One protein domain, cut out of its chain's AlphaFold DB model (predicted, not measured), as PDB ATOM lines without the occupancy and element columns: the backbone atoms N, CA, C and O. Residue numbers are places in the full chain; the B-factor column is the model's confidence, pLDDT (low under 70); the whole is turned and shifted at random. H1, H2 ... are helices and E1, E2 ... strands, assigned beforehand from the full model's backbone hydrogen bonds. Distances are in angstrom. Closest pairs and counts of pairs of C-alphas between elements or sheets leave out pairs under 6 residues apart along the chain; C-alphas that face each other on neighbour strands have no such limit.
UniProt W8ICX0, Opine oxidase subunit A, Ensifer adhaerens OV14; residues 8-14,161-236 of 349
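AT A GLANCE: This is residues 8 to 14 and 161 to 236 of the 349 residues of the protein "Opine oxidase subunit A" of Ensifer adhaerens OV14 (UniProt W8ICX0). A small pair of parallel strands, E1 and E2, lies along one side of the long helix H1, and H2 folds back on H1 from another side as a helical hairpin, its last turns running on past the body so that residues 230 to 236 stick out. The printed part has 83 residues, in the order E1, E2, H1, H2, mostly helix. It is flat, spanning 44 by 31 by 15 A, and only just compact, close to loose, with a radius of gyration of the C-alphas of 13.9 A.

IN THESE COORDINATES: E1 is residues 8 to 10, from C-alpha 8 at (203.919, 234.394, 265.668); E2 is 176 to 179. H1, residues 189 to 208, measures 28.2 A, and H2, 215 to 234, 28.9 A, ending at C-alpha 234 at (196.450, 219.971, 233.078).

HOW THE PARTS SIT: E1 and E2 are parallel at 12 degrees, with N 8 and O 176 2.8 A apart, within hydrogen-bond range. The closest C-alphas of E2 and H1, Met 178 and Val 199, are 6.9 A apart. H1, with residues 190 to 198 alone, touches residues 217 to 225 of H2, closest at the C-alphas of Ala 191 and Ile 221, 5.0 A, at a shallow tilt of 31 degrees, opposite ways. H2 is apart from both strands. In H1 and H2 every O i to N i+4 pair is within hydrogen-bond range.

THE WHOLE: The C-alphas farthest apart, of Ser 208 and Ala 236, are 44.7 A apart. Residues 15 to 160 are not printed; C-alphas 14 and 161 are 8.3 A apart across this cut. Neither link printed whole is long. No printed residue is under 70 in pLDDT.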
ATOM      1  N   VAL A   8     202.929 234.783 266.670       95.25
ATOM      2  CA  VAL A   8     203.919 234.394 265.668       95.25
ATOM      3  C   VAL A   8     203.174 233.934 264.420       95.25
ATOM      4  O   VAL A   8     202.417 232.963 264.451       95.25
ATOM      5  N   VAL A   9     203.405 234.635 263.311       96.06
ATOM      6  CA  VAL A   9     202.914 234.241 261.986       96.06
ATOM      7  C   VAL A   9     204.074 233.652 261.200       96.06
ATOM      8  O   VAL A   9     205.089 234.310 260.985       96.06
ATOM      9  N   ILE A  10     203.920 232.404 260.775       95.69
ATOM     10  CA  ILE A  10     204.927 231.661 260.025       95.69
ATOM     11  C   ILE A  10     204.523 231.648 258.552       95.69
ATOM     12  O   ILE A  10     203.447 231.157 258.222       95.69
ATOM     13  N   ALA A  11     205.387 232.167 257.679       96.31
ATOM     14  CA  ALA A  11     205.165 232.258 256.233       96.31
ATOM     15  C   ALA A  11     206.391 231.743 255.452       96.31
ATOM     16  O   ALA A  11     207.045 232.474 254.715       96.31
ATOM     17  N   THR A  12     206.755 230.474 255.657       94.19
ATOM     18  CA  THR A  12     208.006 229.863 255.154       94.19
ATOM     19  C   THR A  12     207.934 229.330 253.717       94.19
ATOM     20  O   THR A  12     208.853 228.634 253.277       94.19
ATOM     21  N   GLY A  13     206.866 229.651 252.981       94.81
ATOM     22  CA  GLY A  13     206.696 229.306 251.565       94.81
ATOM     23  C   GLY A  13     206.432 227.820 251.292       94.81
ATOM     24  O   GLY A  13     205.983 227.079 252.162       94.81
ATOM     25  N   ALA A  14     206.715 227.379 250.069       94.81
ATOM     26  CA  ALA A  14     206.645 225.979 249.649       94.81
ATOM     27  C   ALA A  14     208.042 225.347 249.531       94.81
ATOM     28  O   ALA A  14     209.063 226.035 249.517       94.81
ATOM     29  N   GLN A 161     206.025 222.720 255.751       88.94
ATOM     30  CA  GLN A 161     205.712 222.522 257.173       88.94
ATOM     31  C   GLN A 161     206.909 222.026 257.997       88.94
ATOM     32  O   GLN A 161     206.766 221.680 259.169       88.94
ATOM     33  N   PHE A 162     208.099 221.996 257.394       90.06
ATOM     34  CA  PHE A 162     209.284 221.401 257.994       90.06
ATOM     35  C   PHE A 162     209.692 222.116 259.289       90.06
ATOM     36  O   PHE A 162     210.006 223.309 259.278       90.06
ATOM     37  N   GLY A 163     209.736 221.366 260.395       88.69
ATOM     38  CA  GLY A 163     210.180 221.867 261.696       88.69
ATOM     39  C   GLY A 163     209.281 222.947 262.305       88.69
ATOM     40  O   GLY A 163     209.691 223.588 263.271       88.69
ATOM     41  N   LEU A 164     208.092 223.185 261.739       90.00
ATOM     42  CA  LEU A 164     207.183 224.208 262.243       90.00
ATOM     43  C   LEU A 164     206.413 223.691 263.466       90.00
ATOM     44  O   LEU A 164     205.942 222.555 263.427       90.00
ATOM     45  N   PRO A 165     206.217 224.525 264.503       89.62
ATOM     46  CA  PRO A 165     205.352 224.182 265.624       89.62
ATOM     47  C   PRO A 165     203.898 224.027 265.174       89.62
ATOM     48  O   PRO A 165     203.484 224.533 264.116       89.62
ATOM     49  N   ASP A 166     203.113 223.359 266.008       90.25
ATOM     50  CA  ASP A 166     201.675 223.252 265.818       90.25
ATOM     51  C   ASP A 166     200.987 224.617 265.922       90.25
ATOM     52  O   ASP A 166     201.447 225.553 266.579       90.25
ATOM     53  N   VAL A 167     199.873 224.736 265.207       91.81
ATOM     54  CA  VAL A 167     199.062 225.951 265.186       91.81
ATOM     55  C   VAL A 167     198.350 226.101 266.534       91.81
ATOM     56  O   VAL A 167     197.659 225.191 266.982       91.81
ATOM     57  N   ALA A 168     198.476 227.274 267.151       90.75
ATOM     58  CA  ALA A 168     197.859 227.613 268.429       90.75
ATOM     59  C   ALA A 168     196.992 228.868 268.257       90.75
ATOM     60  O   ALA A 168     197.481 229.992 268.344       90.75
ATOM     61  N   MET A 169     195.700 228.674 267.975       85.81
ATOM     62  CA  MET A 169     194.748 229.743 267.614       85.81
ATOM     63  C   MET A 169     193.847 230.212 268.767       85.81
ATOM     64  O   MET A 169     192.810 230.828 268.526       85.81
ATOM     65  N   LYS A 170     194.204 229.917 270.018       85.69
ATOM     66  CA  LYS A 170     193.404 230.336 271.175       85.69
ATOM     67  C   LYS A 170     193.810 231.734 271.642       85.69
ATOM     68  O   LYS A 170     194.979 232.094 271.550       85.69
ATOM     69  N   ALA A 171     192.859 232.513 272.159       76.25
ATOM     70  CA  ALA A 171     193.121 233.873 272.641       76.25
ATOM     71  C   ALA A 171     194.076 233.912 273.852       76.25
ATOM     72  O   ALA A 171     194.793 234.892 274.044       76.25
ATOM     73  N   ASP A 172     194.108 232.838 274.642       83.75
ATOM     74  CA  ASP A 172     194.981 232.648 275.800       83.75
ATOM     75  C   ASP A 172     196.328 231.985 275.455       83.75
ATOM     76  O   ASP A 172     197.196 231.886 276.325       83.75
ATOM     77  N   ALA A 173     196.545 231.573 274.199       85.38
ATOM     78  CA  ALA A 173     197.806 230.983 273.762       85.38
ATOM     79  C   ALA A 173     198.960 231.995 273.865       85.38
ATOM     80  O   ALA A 173     198.853 233.150 273.445       85.38
ATOM     81  N   ARG A 174     200.100 231.549 274.403       84.56
ATOM     82  CA  ARG A 174     201.301 232.373 274.593       84.56
ATOM     83  C   ARG A 174     202.527 231.689 273.966       84.56
ATOM     84  O   ARG A 174     203.157 230.884 274.646       84.56
ATOM     85  N   PRO A 175     202.908 232.004 272.713       91.62
ATOM     86  CA  PRO A 175     202.238 232.897 271.762       91.62
ATOM     87  C   PRO A 175     201.075 232.224 271.015       91.62
ATOM     88  O   PRO A 175     201.006 231.001 270.917       91.62
ATOM     89  N   ILE A 176     200.221 233.033 270.390       94.81
ATOM     90  CA  ILE A 176     199.385 232.585 269.266       94.81
ATOM     91  C   ILE A 176     200.314 232.165 268.121       94.81
ATOM     92  O   ILE A 176     201.195 232.935 267.742       94.81
ATOM     93  N   ILE A 177     200.121 230.981 267.543       95.06
ATOM     94  CA  ILE A 177     200.939 230.478 266.429       95.06
ATOM     95  C   ILE A 177     200.037 230.221 265.234       95.06
ATOM     96  O   ILE A 177     199.121 229.406 265.309       95.06
ATOM     97  N   MET A 178     200.312 230.889 264.116       95.81
ATOM     98  CA  MET A 178     199.551 230.725 262.878       95.81
ATOM     99  C   MET A 178     200.476 230.563 261.673       95.81
ATOM    100  O   MET A 178     201.594 231.073 261.656       95.81
ATOM    101  N   ARG A 179     200.000 229.851 260.648       96.00
ATOM    102  CA  ARG A 179     200.708 229.634 259.377       96.00
ATOM    103  C   ARG A 179     199.985 230.391 258.266       96.00
ATOM    104  O   ARG A 179     198.758 230.318 258.211       96.00
ATOM    105  N   ALA A 180     200.733 231.072 257.405       96.75
ATOM    106  CA  ALA A 180     200.206 231.901 256.327       96.75
ATOM    107  C   ALA A 180     200.904 231.622 254.988       96.75
ATOM    108  O   ALA A 180     202.116 231.420 254.924       96.75
ATOM    109  N   GLY A 181     200.128 231.661 253.912       97.12
ATOM    110  CA  GLY A 181     200.587 231.458 252.545       97.12
ATOM    111  C   GLY A 181     200.999 230.020 252.251       97.12
ATOM    112  O   GLY A 181     200.450 229.077 252.822       97.12
ATOM    113  N   ASP A 182     201.976 229.841 251.363       96.56
ATOM    114  CA  ASP A 182     202.275 228.524 250.792       96.56
ATOM    115  C   ASP A 182     202.771 227.483 251.813       96.56
ATOM    116  O   ASP A 182     202.689 226.284 251.556       96.56
ATOM    117  N   CYS A 183     203.229 227.890 253.005       94.69
ATOM    118  CA  CYS A 183     203.581 226.931 254.061       94.69
ATOM    119  C   CYS A 183     202.352 226.309 254.736       94.69
ATOM    120  O   CYS A 183     202.445 225.233 255.330       94.69
ATOM    121  N   ARG A 184     201.197 226.978 254.651       94.69
ATOM    122  CA  ARG A 184     199.895 226.410 254.996       94.69
ATOM    123  C   ARG A 184     199.385 225.595 253.811       94.69
ATOM    124  O   ARG A 184     199.142 224.400 253.956       94.69
ATOM    125  N   GLU A 185     199.275 226.224 252.646       95.25
ATOM    126  CA  GLU A 185     198.672 225.640 251.448       95.25
ATOM    127  C   GLU A 185     199.331 226.225 250.194       95.25
ATOM    128  O   GLU A 185     199.171 227.413 249.930       95.25
ATOM    129  N   ALA A 186     200.082 225.409 249.447       95.31
ATOM    130  CA  ALA A 186     200.815 225.843 248.256       95.31
ATOM    131  C   ALA A 186     199.862 226.171 247.091       95.31
ATOM    132  O   ALA A 186     199.464 225.286 246.334       95.31
ATOM    133  N   LEU A 187     199.491 227.445 246.972       95.06
ATOM    134  CA  LEU A 187     198.506 227.965 246.016       95.06
ATOM    135  C   LEU A 187     199.048 229.130 245.170       95.06
ATOM    136  O   LEU A 187     198.325 229.675 244.337       95.06
ATOM    137  N   GLY A 188     200.304 229.528 245.386       92.38
ATOM    138  CA  GLY A 188     200.956 230.598 244.643       92.38
ATOM    139  C   GLY A 188     200.750 231.981 245.261       92.38
ATOM    140  O   GLY A 188     200.036 232.169 246.247       92.38
ATOM    141  N   SER A 189     201.396 232.985 244.666       92.50
ATOM    142  CA  SER A 189     201.573 234.315 245.268       92.50
ATOM    143  C   SER A 189     200.265 235.038 245.600       92.50
ATOM    144  O   SER A 189     200.133 235.582 246.693       92.50
ATOM    145  N   ILE A 190     199.275 235.003 244.703       93.25
ATOM    146  CA  ILE A 190     197.979 235.676 244.899       93.25
ATOM    147  C   ILE A 190     197.260 235.108 246.130       93.25
ATOM    148  O   ILE A 190     196.759 235.854 246.975       93.25
ATOM    149  N   ALA A 191     197.233 233.779 246.248       95.94
ATOM    150  CA  ALA A 191     196.658 233.110 247.403       95.94
ATOM    151  C   ALA A 191     197.485 233.374 248.660       95.94
ATOM    152  O   ALA A 191     196.909 233.608 249.718       95.94
ATOM    153  N   ALA A 192     198.816 233.385 248.549       97.06
ATOM    154  CA  ALA A 192     199.702 233.625 249.677       97.06
ATOM    155  C   ALA A 192     199.523 235.025 250.282       97.06
ATOM    156  O   ALA A 192     199.472 235.162 251.505       97.06
ATOM    157  N   GLU A 193     199.342 236.053 249.452       96.75
ATOM    158  CA  GLU A 193     199.007 237.401 249.914       96.75
ATOM    159  C   GLU A 193     197.634 237.456 250.597       96.75
ATOM    160  O   GLU A 193     197.495 238.040 251.676       96.75
ATOM    161  N   ALA A 194     196.610 236.847 249.987       96.56
ATOM    162  CA  ALA A 194     195.266 236.793 250.562       96.56
ATOM    163  C   ALA A 194     195.257 236.041 251.904       96.56
ATOM    164  O   ALA A 194     194.660 236.508 252.876       96.56
ATOM    165  N   ASP A 195     195.983 234.929 251.988       97.19
ATOM    166  CA  ASP A 195     196.126 234.115 253.190       97.19
ATOM    167  C   ASP A 195     196.928 234.836 254.283       97.19
ATOM    168  O   ASP A 195     196.560 234.782 255.456       97.19
ATOM    169  N   GLY A 196     197.949 235.611 253.907       96.94
ATOM    170  CA  GLY A 196     198.648 236.529 254.808       96.94
ATOM    171  C   GLY A 196     197.710 237.570 255.421       96.94
ATOM    172  O   GLY A 196     197.692 237.744 256.642       96.94
ATOM    173  N   ARG A 197     196.860 238.212 254.604       96.56
ATOM    174  CA  ARG A 197     195.826 239.144 255.096       96.56
ATOM    175  C   ARG A 197     194.818 238.433 256.004       96.56
ATOM    176  O   ARG A 197     194.467 238.975 257.053       96.56
ATOM    177  N   ARG A 198     194.384 237.221 255.637       96.44
ATOM    178  CA  ARG A 198     193.467 236.384 256.429       96.44
ATOM    179  C   ARG A 198     194.034 236.105 257.818       96.44
ATOM    180  O   ARG A 198     193.375 236.398 258.813       96.44
ATOM    181  N   VAL A 199     195.267 235.611 257.897       96.06
ATOM    182  CA  VAL A 199     195.933 235.304 259.170       96.06
ATOM    183  C   VAL A 199     196.204 236.570 259.978       96.06
ATOM    184  O   VAL A 199     195.944 236.587 261.177       96.06
ATOM    185  N   GLY A 200     196.634 237.661 259.339       95.25
ATOM    186  CA  GLY A 200     196.814 238.949 260.013       95.25
ATOM    187  C   GLY A 200     195.525 239.445 260.680       95.25
ATOM    188  O   GLY A 200     195.540 239.832 261.849       95.25
ATOM    189  N   ARG A 201     194.384 239.365 259.980       95.06
ATOM    190  CA  ARG A 201     193.068 239.697 260.553       95.06
ATOM    191  C   ARG A 201     192.683 238.750 261.692       95.06
ATOM    192  O   ARG A 201     192.196 239.226 262.711       95.06
ATOM    193  N   GLN A 202     192.938 237.446 261.566       94.62
ATOM    194  CA  GLN A 202     192.672 236.475 262.635       94.62
ATOM    195  C   GLN A 202     193.481 236.770 263.905       94.62
ATOM    196  O   GLN A 202     192.910 236.797 264.993       94.62
ATOM    197  N   VAL A 203     194.775 237.068 263.771       94.50
ATOM    198  CA  VAL A 203     195.630 237.457 264.902       94.50
ATOM    199  C   VAL A 203     195.116 238.740 265.557       94.50
ATOM    200  O   VAL A 203     194.984 238.791 266.778       94.50
ATOM    201  N   VAL A 204     194.771 239.766 264.769       93.38
ATOM    202  CA  VAL A 204     194.197 241.014 265.304       93.38
ATOM    203  C   VAL A 204     192.890 240.746 266.045       93.38
ATOM    204  O   VAL A 204     192.688 241.303 267.126       93.38
ATOM    205  N   ASN A 205     192.023 239.883 265.513       93.38
ATOM    206  CA  ASN A 205     190.758 239.546 266.158       93.38
ATOM    207  C   ASN A 205     190.984 238.877 267.521       93.38
ATOM    208  O   ASN A 205     190.388 239.293 268.511       93.38
ATOM    209  N   LEU A 206     191.900 237.905 267.592       92.94
ATOM    210  CA  LEU A 206     192.244 237.212 268.838       92.94
ATOM    211  C   LEU A 206     192.873 238.149 269.876       92.94
ATOM    212  O   LEU A 206     192.544 238.073 271.054       92.94
ATOM    213  N   LEU A 207     193.764 239.050 269.452       91.94
ATOM    214  CA  LEU A 207     194.473 239.947 270.369       91.94
ATOM    215  C   LEU A 207     193.629 241.128 270.860       91.94
ATOM    216  O   LEU A 207     193.922 241.663 271.931       91.94
ATOM    217  N   SER A 208     192.646 241.569 270.069       91.75
ATOM    218  CA  SER A 208     191.797 242.729 270.379       91.75
ATOM    219  C   SER A 208     190.408 242.365 270.901       91.75
ATOM    220  O   SER A 208     189.697 243.252 271.365       91.75
ATOM    221  N   GLY A 209     189.992 241.100 270.773       89.12
ATOM    222  CA  GLY A 209     188.625 240.657 271.055       89.12
ATOM    223  C   GLY A 209     187.578 241.170 270.057       89.12
ATOM    224  O   GLY A 209     186.388 240.950 270.259       89.12
ATOM    225  N   LYS A 210     187.984 241.868 268.985       89.62
ATOM    226  CA  LYS A 210     187.077 242.418 267.966       89.62
ATOM    227  C   LYS A 210     187.001 241.491 266.760       89.62
ATOM    228  O   LYS A 210     188.027 241.066 266.247       89.62
ATOM    229  N   THR A 211     185.807 241.252 266.229       88.06
ATOM    230  CA  THR A 211     185.636 240.405 265.040       88.06
ATOM    231  C   THR A 211     185.648 241.239 263.762       88.06
ATOM    232  O   THR A 211     184.706 241.974 263.480       88.06
ATOM    233  N   ARG A 212     186.704 241.109 262.954       84.31
ATOM    234  CA  ARG A 212     186.739 241.580 261.559       84.31
ATOM    235  C   ARG A 212     186.369 240.454 260.597       84.31
ATOM    236  O   ARG A 212     186.800 239.318 260.790       84.31
ATOM    237  N   ALA A 213     185.629 240.789 259.540       87.25
ATOM    238  CA  ALA A 213     185.227 239.841 258.505       87.25
ATOM    239  C   ALA A 213     186.419 239.319 257.671       87.25
ATOM    240  O   ALA A 213     187.393 240.035 257.415       87.25
ATOM    241  N   LEU A 214     186.310 238.062 257.227       88.56
ATOM    242  CA  LEU A 214     187.309 237.354 256.407       88.56
ATOM    243  C   LEU A 214     186.771 236.935 255.022       88.56
ATOM    244  O   LEU A 214     187.494 236.346 254.226       88.56
ATOM    245  N   LYS A 215     185.504 237.242 254.715       88.69
ATOM    246  CA  LYS A 215     184.781 236.683 253.559       88.69
ATOM    247  C   LYS A 215     185.441 236.995 252.208       88.69
ATOM    248  O   LYS A 215     185.477 236.136 251.334       88.69
ATOM    249  N   ASP A 216     185.968 238.206 252.048       87.69
ATOM    250  CA  ASP A 216     186.693 238.670 250.858       87.69
ATOM    251  C   ASP A 216     187.991 237.879 250.628       87.69
ATOM    252  O   ASP A 216     188.246 237.403 249.520       87.69
ATOM    253  N   VAL A 217     188.791 237.688 251.681       91.44
ATOM    254  CA  VAL A 217     190.066 236.961 251.582       91.44
ATOM    255  C   VAL A 217     189.856 235.456 251.405       91.44
ATOM    256  O   VAL A 217     190.574 234.835 250.624       91.44
ATOM    257  N   ASP A 218     188.836 234.875 252.042       93.25
ATOM    258  CA  ASP A 218     188.490 233.459 251.874       93.25
ATOM    259  C   ASP A 218     188.015 233.151 250.446       93.25
ATOM    260  O   ASP A 218     188.407 232.136 249.862       93.25
ATOM    261  N   ALA A 219     187.228 234.050 249.844       94.06
ATOM    262  CA  ALA A 219     186.790 233.921 248.456       94.06
ATOM    263  C   ALA A 219     187.973 233.959 247.474       94.06
ATOM    264  O   ALA A 219     188.034 233.133 246.558       94.06
ATOM    265  N   ALA A 220     188.938 234.860 247.696       93.56
ATOM    266  CA  ALA A 220     190.151 234.950 246.885       93.56
ATOM    267  C   ALA A 220     190.995 233.664 246.970       93.56
ATOM    268  O   ALA A 220     191.396 233.121 245.940       93.56
ATOM    269  N   ILE A 221     191.202 233.119 248.174       96.38
ATOM    270  CA  ILE A 221     191.926 231.850 248.369       96.38
ATOM    271  C   ILE A 221     191.189 230.696 247.679       96.38
ATOM    272  O   ILE A 221     191.810 229.894 246.983       96.38
ATOM    273  N   ALA A 222     189.862 230.617 247.817       96.25
ATOM    274  CA  ALA A 222     189.060 229.574 247.179       96.25
ATOM    275  C   ALA A 222     189.114 229.644 245.643       96.25
ATOM    276  O   ALA A 222     189.136 228.605 244.981       96.25
ATOM    277  N   GLN A 223     189.160 230.849 245.065       94.56
ATOM    278  CA  GLN A 223     189.366 231.039 243.630       94.56
ATOM    279  C   GLN A 223     190.728 230.505 243.179       94.56
ATOM    280  O   GLN A 223     190.788 229.756 242.205       94.56
ATOM    281  N   GLN A 224     191.804 230.824 243.902       95.19
ATOM    282  CA  GLN A 224     193.139 230.322 243.566       95.19
ATOM    283  C   GLN A 224     193.267 228.809 243.775       95.19
ATOM    284  O   GLN A 224     193.913 228.139 242.978       95.19
ATOM    285  N   ARG A 225     192.577 228.234 244.769       96.12
ATOM    286  CA  ARG A 225     192.494 226.775 244.938       96.12
ATOM    287  C   ARG A 225     191.907 226.094 243.703       96.12
ATOM    288  O   ARG A 225     192.469 225.114 243.232       96.12
ATOM    289  N   ARG A 226     190.820 226.636 243.140       95.62
ATOM    290  CA  ARG A 226     190.225 226.112 241.898       95.62
ATOM    291  C   ARG A 226     191.177 226.240 240.707       95.62
ATOM    292  O   ARG A 226     191.308 225.286 239.946       95.62
ATOM    293  N   ALA A 227     191.868 227.373 240.569       94.19
ATOM    294  CA  ALA A 227     192.896 227.547 239.543       94.19
ATOM    295  C   ALA A 227     194.023 226.510 239.675       94.19
ATOM    296  O   ALA A 227     194.394 225.863 238.698       94.19
ATOM    297  N   GLN A 228     194.522 226.300 240.896       94.88
ATOM    298  CA  GLN A 228     195.571 225.329 241.182       94.88
ATOM    299  C   GLN A 228     195.114 223.891 240.908       94.88
ATOM    300  O   GLN A 228     195.893 223.100 240.378       94.88
ATOM    301  N   SER A 229     193.858 223.543 241.213       94.31
ATOM    302  CA  SER A 229     193.274 222.245 240.852       94.31
ATOM    303  C   SER A 229     193.250 222.026 239.339       94.31
ATOM    304  O   SER A 229     193.624 220.950 238.881       94.31
ATOM    305  N   LEU A 230     192.879 223.047 238.559       94.00
ATOM    306  CA  LEU A 230     192.911 222.971 237.096       94.00
ATOM    307  C   LEU A 230     194.339 222.793 236.579       94.00
ATOM    308  O   LEU A 230     194.584 221.874 235.806       94.00
ATOM    309  N   LEU A 231     195.292 223.610 237.043       93.69
ATOM    310  CA  LEU A 231     196.703 223.474 236.667       93.69
ATOM    311  C   LEU A 231     197.249 222.084 237.014       93.69
ATOM    312  O   LEU A 231     197.939 221.478 236.203       93.69
ATOM    313  N   SER A 232     196.901 221.554 238.187       93.50
ATOM    314  CA  SER A 232     197.324 220.213 238.605       93.50
ATOM    315  C   SER A 232     196.756 219.125 237.690       93.50
ATOM    316  O   SER A 232     197.458 218.167 237.396       93.50
ATOM    317  N   ALA A 233     195.519 219.281 237.207       93.44
ATOM    318  CA  ALA A 233     194.915 218.356 236.250       93.44
ATOM    319  C   ALA A 233     195.522 218.479 234.839       93.44
ATOM    320  O   ALA A 233     195.750 217.469 234.184       93.44
ATOM    321  N   LEU A 234     195.816 219.699 234.378       93.44
ATOM    322  CA  LEU A 234     196.450 219.971 233.078       93.44
ATOM    323  C   LEU A 234     197.874 219.414 232.982       93.44
ATOM    324  O   LEU A 234     198.275 218.920 231.932       93.44
ATOM    325  N   PHE A 235     198.636 219.526 234.067       94.56
ATOM    326  CA  PHE A 235     200.028 219.082 234.150       94.56
ATOM    327  C   PHE A 235     200.177 217.729 234.861       94.56
ATOM    328  O   PHE A 235     201.283 217.356 235.249       94.56
ATOM    329  N   ALA A 236     199.081 216.989 235.052       94.00
ATOM    330  CA  ALA A 236     199.155 215.631 235.574       94.00
ATOM    331  C   ALA A 236     200.002 214.760 234.626       94.00
ATOM    332  O   ALA A 236     199.878 214.902 233.404       94.00
TER     333      ALA A 236